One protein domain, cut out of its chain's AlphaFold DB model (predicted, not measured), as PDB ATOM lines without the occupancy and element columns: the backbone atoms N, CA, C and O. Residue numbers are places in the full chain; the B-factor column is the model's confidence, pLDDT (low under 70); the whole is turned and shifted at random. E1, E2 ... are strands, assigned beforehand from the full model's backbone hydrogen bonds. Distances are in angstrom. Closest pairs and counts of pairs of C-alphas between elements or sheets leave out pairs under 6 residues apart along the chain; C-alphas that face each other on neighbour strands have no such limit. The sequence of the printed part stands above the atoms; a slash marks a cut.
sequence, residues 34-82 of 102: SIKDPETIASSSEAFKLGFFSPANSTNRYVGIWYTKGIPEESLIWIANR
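Overview. This is residues 34 to 82 of the 102 residues of an uncharacterized protein of Corchorus olitorius (UniProt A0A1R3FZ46). One strongly twisted sheet of four short strands winds back and forth as a meander, each strand the antiparallel neighbour of the one before, with both faces bare of helices. The loops after E2 and E3 swing out past the strand ends. The printed part has 49 residues, 20 of them in E1, E2, E3 and E4, in that order along the chain and across the sheet; the class is all strand, with no named helix. It is compact, with a radius of gyration of the C-alphas of 10.8 A and spans of 30 by 27 by 18 A.

Along the chain. Inner strands E2, residues 48 to 53, and E3, residues 62 to 67, are 14.3 A and 15.8 A long. Edge strand E1, residues 40 to 42, begins at C-alpha 40 (152.251, 58.537, 27.315). Edge strand E4, residues 76 to 80, ends at C-alpha 80 (146.781, 46.387, 20.822).

Arrangement. Hairpin E2 and E3 has N 49 and O 66 within hydrogen-bond range at 2.9 A. Hairpin E1 and E2 has N 50 and O 41 at 2.8 A, and hairpin E3 and E4 has N 80 and O 63 at 3.1 A. E1 and E4 are apart.

Size, cuts and confidence. The C-alphas of Ser 44 and Asn 57, the two farthest apart, are 31.7 A apart. The printed part has no cut and no long link. Residues 69 to 82 have pLDDT under 70.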
ATOM      1  N   SER A  34     157.287  49.955  32.784       72.38
ATOM      2  CA  SER A  34     155.827  49.965  32.671       72.38
ATOM      3  C   SER A  34     155.317  51.383  32.422       72.38
ATOM      4  O   SER A  34     155.731  52.301  33.128       72.38
ATOM      5  N   ILE A  35     154.372  51.540  31.498       79.31
ATOM      6  CA  ILE A  35     153.598  52.774  31.315       79.31
ATOM      7  C   ILE A  35     152.337  52.654  32.171       79.31
ATOM      8  O   ILE A  35     151.643  51.636  32.086       79.31
ATOM      9  N   LYS A  36     152.038  53.660  32.996       81.69
ATOM     10  CA  LYS A  36     150.789  53.714  33.773       81.69
ATOM     11  C   LYS A  36     149.842  54.740  33.169       81.69
ATOM     12  O   LYS A  36     150.280  55.802  32.776       81.69
ATOM     13  N   ASP A  37     148.545  54.463  33.124       79.50
ATOM     14  CA  ASP A  37     147.529  55.460  32.746       79.50
ATOM     15  C   ASP A  37     147.555  56.640  33.749       79.50
ATOM     16  O   ASP A  37     147.514  56.364  34.955       79.50
ATOM     17  N   PRO A  38     147.660  57.926  33.334       82.62
ATOM     18  CA  PRO A  38     147.521  58.511  31.986       82.62
ATOM     19  C   PRO A  38     148.841  58.896  31.286       82.62
ATOM     20  O   PRO A  38     148.873  59.794  30.443       82.62
ATOM     21  N   GLU A  39     149.951  58.261  31.645       85.31
ATOM     22  CA  GLU A  39     151.248  58.496  31.015       85.31
ATOM     23  C   GLU A  39     151.240  58.088  29.533       85.31
ATOM     24  O   GLU A  39     150.567  57.146  29.104       85.31
ATOM     25  N   THR A  40     152.043  58.803  28.743       85.62
ATOM     26  CA  THR A  40     152.251  58.537  27.315       85.62
ATOM     27  C   THR A  40     153.738  58.595  26.989       85.62
ATOM     28  O   THR A  40     154.496  59.318  27.637       85.62
ATOM     29  N   ILE A  41     154.159  57.833  25.981       84.56
ATOM     30  CA  ILE A  41     155.508  57.905  25.416       84.56
ATOM     31  C   ILE A  41     155.403  58.577  24.054       84.56
ATOM     32  O   ILE A  41     154.625  58.137  23.212       84.56
ATOM     33  N   ALA A  42     156.175  59.640  23.846       84.56
ATOM     34  CA  ALA A  42     156.277  60.324  22.564       84.56
ATOM     35  C   ALA A  42     157.603  59.972  21.891       84.56
ATOM     36  O   ALA A  42     158.634  59.915  22.561       84.56
ATOM     37  N   SER A  43     157.572  59.786  20.572       82.69
ATOM     38  CA  SER A  43     158.793  59.672  19.771       82.69
ATOM     39  C   SER A  43     159.618  60.958  19.865       82.69
ATOM     40  O   SER A  43     159.047  62.039  20.021       82.69
ATOM     41  N   SER A  44     160.929  60.875  19.650       80.31
ATOM     42  CA  SER A  44     161.841  62.035  19.675       80.31
ATOM     43  C   SER A  44     161.434  63.193  18.748       80.31
ATOM     44  O   SER A  44     161.622  64.357  19.083       80.31
ATOM     45  N   SER A  45     160.837  62.878  17.598       79.94
ATOM     46  CA  SER A  45     160.326  63.846  16.616       79.94
ATOM     47  C   SER A  45     158.932  64.390  16.950       79.94
ATOM     48  O   SER A  45     158.341  65.124  16.159       79.94
ATOM     49  N   GLU A  46     158.374  63.975  18.087       80.88
ATOM     50  CA  GLU A  46     156.981  64.146  18.495       80.88
ATOM     51  C   GLU A  46     155.950  63.615  17.501       80.88
ATOM     52  O   GLU A  46     154.773  63.792  17.758       80.88
ATOM     53  N   ALA A  47     156.311  62.965  16.394       81.25
ATOM     54  CA  ALA A  47     155.353  62.569  15.363       81.25
ATOM     55  C   ALA A  47     154.296  61.568  15.870       81.25
ATOM     56  O   ALA A  47     153.129  61.665  15.484       81.25
ATOM     57  N   PHE A  48     154.685  60.660  16.772       81.69
ATOM     58  CA  PHE A  48     153.828  59.602  17.304       81.69
ATOM     59  C   PHE A  48     153.806  59.598  18.832       81.69
ATOM     60  O   PHE A  48     154.803  59.918  19.485       81.69
ATOM     61  N   LYS A  49     152.674  59.175  19.398       85.56
ATOM     62  CA  LYS A  49     152.506  58.876  20.823       85.56
ATOM     63  C   LYS A  49     151.933  57.480  21.016       85.56
ATOM     64  O   LYS A  49     151.039  57.074  20.281       85.56
ATOM     65  N   LEU A  50     152.434  56.781  22.027       85.25
ATOM     66  CA  LEU A  50     151.905  55.526  22.552       85.25
ATOM     67  C   LEU A  50     151.312  55.789  23.937       85.25
ATOM     68  O   LEU A  50     151.959  56.410  24.783       85.25
ATOM     69  N   GLY A  51     150.119  55.263  24.202       85.81
ATOM     70  CA  GLY A  51     149.538  55.327  25.537       85.81
ATOM     71  C   GLY A  51     148.166  54.682  25.653       85.81
ATOM     72  O   GLY A  51     147.687  54.013  24.734       85.81
ATOM     73  N   PHE A  52     147.548  54.890  26.814       86.75
ATOM     74  CA  PHE A  52     146.190  54.440  27.099       86.75
ATOM     75  C   PHE A  52     145.169  55.499  26.683       86.75
ATOM     76  O   PHE A  52     145.363  56.687  26.931       86.75
ATOM     77  N   PHE A  53     144.055  55.072  26.091       83.06
ATOM     78  CA  PHE A  53     142.942  55.955  25.748       83.06
ATOM     79  C   PHE A  53     141.590  55.252  25.920       83.06
ATOM     80  O   PHE A  53     141.506  54.024  26.025       83.06
ATOM     81  N   SER A  54     140.521  56.051  25.960       84.50
ATOM     82  CA  SER A  54     139.135  55.578  25.970       84.50
ATOM     83  C   SER A  54     138.381  56.200  24.796       84.50
ATOM     84  O   SER A  54     138.362  57.427  24.697       84.50
ATOM     85  N   PRO A  55     137.775  55.392  23.909       80.88
ATOM     86  CA  PRO A  55     136.924  55.884  22.837       80.88
ATOM     87  C   PRO A  55     135.746  56.688  23.382       80.88
ATOM     88  O   PRO A  55     135.204  56.369  24.447       80.88
ATOM     89  N   ALA A  56     135.293  57.672  22.608       78.50
ATOM     90  CA  ALA A  56     134.044  58.361  22.888       78.50
ATOM     91  C   ALA A  56     132.906  57.327  22.982       78.50
ATOM     92  O   ALA A  56     132.727  56.507  22.083       78.50
ATOM     93  N   ASN A  57     132.150  57.356  24.083       81.44
ATOM     94  CA  ASN A  57     131.046  56.435  24.403       81.44
ATOM     95  C   ASN A  57     131.434  55.030  24.906       81.44
ATOM     96  O   ASN A  57     130.589  54.135  24.916       81.44
ATOM     97  N   SER A  58     132.668  54.815  25.370       81.75
ATOM     98  CA  SER A  58     133.040  53.566  26.045       81.75
ATOM     99  C   SER A  58     133.830  53.819  27.326       81.75
ATOM    100  O   SER A  58     134.709  54.673  27.372       81.75
ATOM    101  N   THR A  59     133.559  53.027  28.365       83.44
ATOM    102  CA  THR A  59     134.401  52.951  29.570       83.44
ATOM    103  C   THR A  59     135.614  52.039  29.377       83.44
ATOM    104  O   THR A  59     136.446  51.917  30.275       83.44
ATOM    105  N   ASN A  60     135.733  51.392  28.214       81.88
ATOM    106  CA  ASN A  60     136.850  50.510  27.924       81.88
ATOM    107  C   ASN A  60     138.143  51.316  27.752       81.88
ATOM    108  O   ASN A  60     138.157  52.432  27.220       81.88
ATOM    109  N   ARG A  61     139.243  50.713  28.198       82.75
ATOM    110  CA  ARG A  61     140.597  51.245  28.067       82.75
ATOM    111  C   ARG A  61     141.370  50.437  27.039       82.75
ATOM    112  O   ARG A  61     141.392  49.210  27.103       82.75
ATOM    113  N   TYR A  62     142.020  51.138  26.121       82.75
ATOM    114  CA  TYR A  62     142.802  50.544  25.044       82.75
ATOM    115  C   TYR A  62     144.203  51.129  25.030       82.75
ATOM    116  O   TYR A  62     144.406  52.272  25.434       82.75
ATOM    117  N   VAL A  63     145.153  50.342  24.534       83.62
ATOM    118  CA  VAL A  63     146.503  50.806  24.220       83.62
ATOM    119  C   VAL A  63     146.573  51.046  22.722       83.62
ATOM    120  O   VAL A  63     146.222  50.165  21.931       83.62
ATOM    121  N   GLY A  64     147.013  52.238  22.337       82.88
ATOM    122  CA  GLY A  64     147.119  52.617  20.937       82.88
ATOM    123  C   GLY A  64     148.323  53.495  20.655       82.88
ATOM    124  O   GLY A  64     148.900  54.092  21.565       82.88
ATOM    125  N   ILE A  65     148.683  53.558  19.376       84.44
ATOM    126  CA  ILE A  65     149.667  54.498  18.838       84.44
ATOM    127  C   ILE A  65     148.933  55.463  17.909       84.44
ATOM    128  O   ILE A  65     148.189  55.019  17.029       84.44
ATOM    129  N   TRP A  66     149.139  56.764  18.095       83.75
ATOM    130  CA  TRP A  66     148.495  57.812  17.303       83.75
ATOM    131  C   TRP A  66     149.461  58.934  16.917       83.75
ATOM    132  O   TRP A  66     150.492  59.144  17.561       83.75
ATOM    133  N   TYR A  67     149.119  59.658  15.848       82.50
ATOM    134  CA  TYR A  67     149.847  60.850  15.411       82.50
ATOM    135  C   TYR A  67     149.521  62.055  16.293       82.50
ATOM    136  O   TYR A  67     148.388  62.230  16.732       82.50
ATOM    137  N   THR A  68     150.504  62.919  16.537       77.06
ATOM    138  CA  THR A  68     150.314  64.104  17.395       77.06
ATOM    139  C   THR A  68     149.944  65.373  16.637       77.06
ATOM    140  O   THR A  68     149.353  66.277  17.225       77.06
ATOM    141  N   LYS A  69     150.322  65.475  15.357       69.88
ATOM    142  CA  LYS A  69     150.187  66.690  14.548       69.88
ATOM    143  C   LYS A  69     149.484  66.367  13.234       69.88
ATOM    144  O   LYS A  69     149.913  65.487  12.496       69.88
ATOM    145  N   GLY A  70     148.438  67.136  12.933       63.78
ATOM    146  CA  GLY A  70     147.871  67.245  11.587       63.78
ATOM    147  C   GLY A  70     146.832  66.202  11.176       63.78
ATOM    148  O   GLY A  70     146.483  66.179  10.001       63.78
ATOM    149  N   ILE A  71     146.319  65.366  12.083       57.16
ATOM    150  CA  ILE A  71     145.297  64.370  11.731       57.16
ATOM    151  C   ILE A  71     144.253  64.277  12.866       57.16
ATOM    152  O   ILE A  71     144.658  64.265  14.031       57.16
ATOM    153  N   PRO A  72     142.933  64.287  12.574       56.06
ATOM    154  CA  PRO A  72     141.881  64.219  13.596       56.06
ATOM    155  C   PRO A  72     141.982  62.960  14.477       56.06
ATOM    156  O   PRO A  72     142.621  61.978  14.092       56.06
ATOM    157  N   GLU A  73     141.339  63.004  15.655       55.06
ATOM    158  CA  GLU A  73     141.353  62.009  16.757       55.06
ATOM    159  C   GLU A  73     141.150  60.532  16.348       55.06
ATOM    160  O   GLU A  73     141.411  59.626  17.134       55.06
ATOM    161  N   GLU A  74     140.749  60.267  15.106       54.72
ATOM    162  CA  GLU A  74     140.562  58.940  14.510       54.72
ATOM    163  C   GLU A  74     141.860  58.291  13.994       54.72
ATOM    164  O   GLU A  74     141.843  57.186  13.452       54.72
ATOM    165  N   SER A  75     143.010  58.936  14.189       56.62
ATOM    166  CA  SER A  75     144.327  58.476  13.713       56.62
ATOM    167  C   SER A  75     144.951  57.392  14.588       56.62
ATOM    168  O   SER A  75     146.148  57.410  14.882       56.62
ATOM    169  N   LEU A  76     144.122  56.460  15.041       59.19
ATOM    170  CA  LEU A  76     144.538  55.263  15.750       59.19
ATOM    171  C   LEU A  76     145.131  54.300  14.726       59.19
ATOM    172  O   LEU A  76     144.417  53.583  14.032       59.19
ATOM    173  N   ILE A  77     146.457  54.307  14.615       60.88
ATOM    174  CA  ILE A  77     147.177  53.510  13.616       60.88
ATOM    175  C   ILE A  77     147.054  52.024  13.959       60.88
ATOM    176  O   ILE A  77     146.927  51.188  13.069       60.88
ATOM    177  N   TRP A  78     147.069  51.696  15.254       63.53
ATOM    178  CA  TRP A  78     147.020  50.329  15.760       63.53
ATOM    179  C   TRP A  78     146.373  50.276  17.149       63.53
ATOM    180  O   TRP A  78     146.685  51.096  18.012       63.53
ATOM    181  N   ILE A  79     145.514  49.278  17.372       61.22
ATOM    182  CA  ILE A  79     144.934  48.947  18.682       61.22
ATOM    183  C   ILE A  79     145.523  47.609  19.123       61.22
ATOM    184  O   ILE A  79     145.234  46.567  18.528       61.22
ATOM    185  N   ALA A  80     146.317  47.615  20.190       55.94
ATOM    186  CA  ALA A  80     146.781  46.387  20.822       55.94
ATOM    187  C   ALA A  80     145.668  45.854  21.739       55.94
ATOM    188  O   ALA A  80     145.668  46.161  22.924       55.94
ATOM    189  N   ASN A  81     144.661  45.182  21.156       59.22
ATOM    190  CA  ASN A  81     143.668  44.292  21.806       59.22
ATOM    191  C   ASN A  81     142.496  43.940  20.862       59.22
ATOM    192  O   ASN A  81     141.342  43.896  21.284       59.22
ATOM    193  N   ARG A  82     142.745  43.697  19.565       52.66
ATOM    194  CA  ARG A  82     141.643  43.363  18.639       52.66
ATOM    195  C   ARG A  82     140.980  42.013  18.959       52.66
ATOM    196  O   ARG A  82     139.784  41.893  18.743       52.66
TER     197      ARG A  82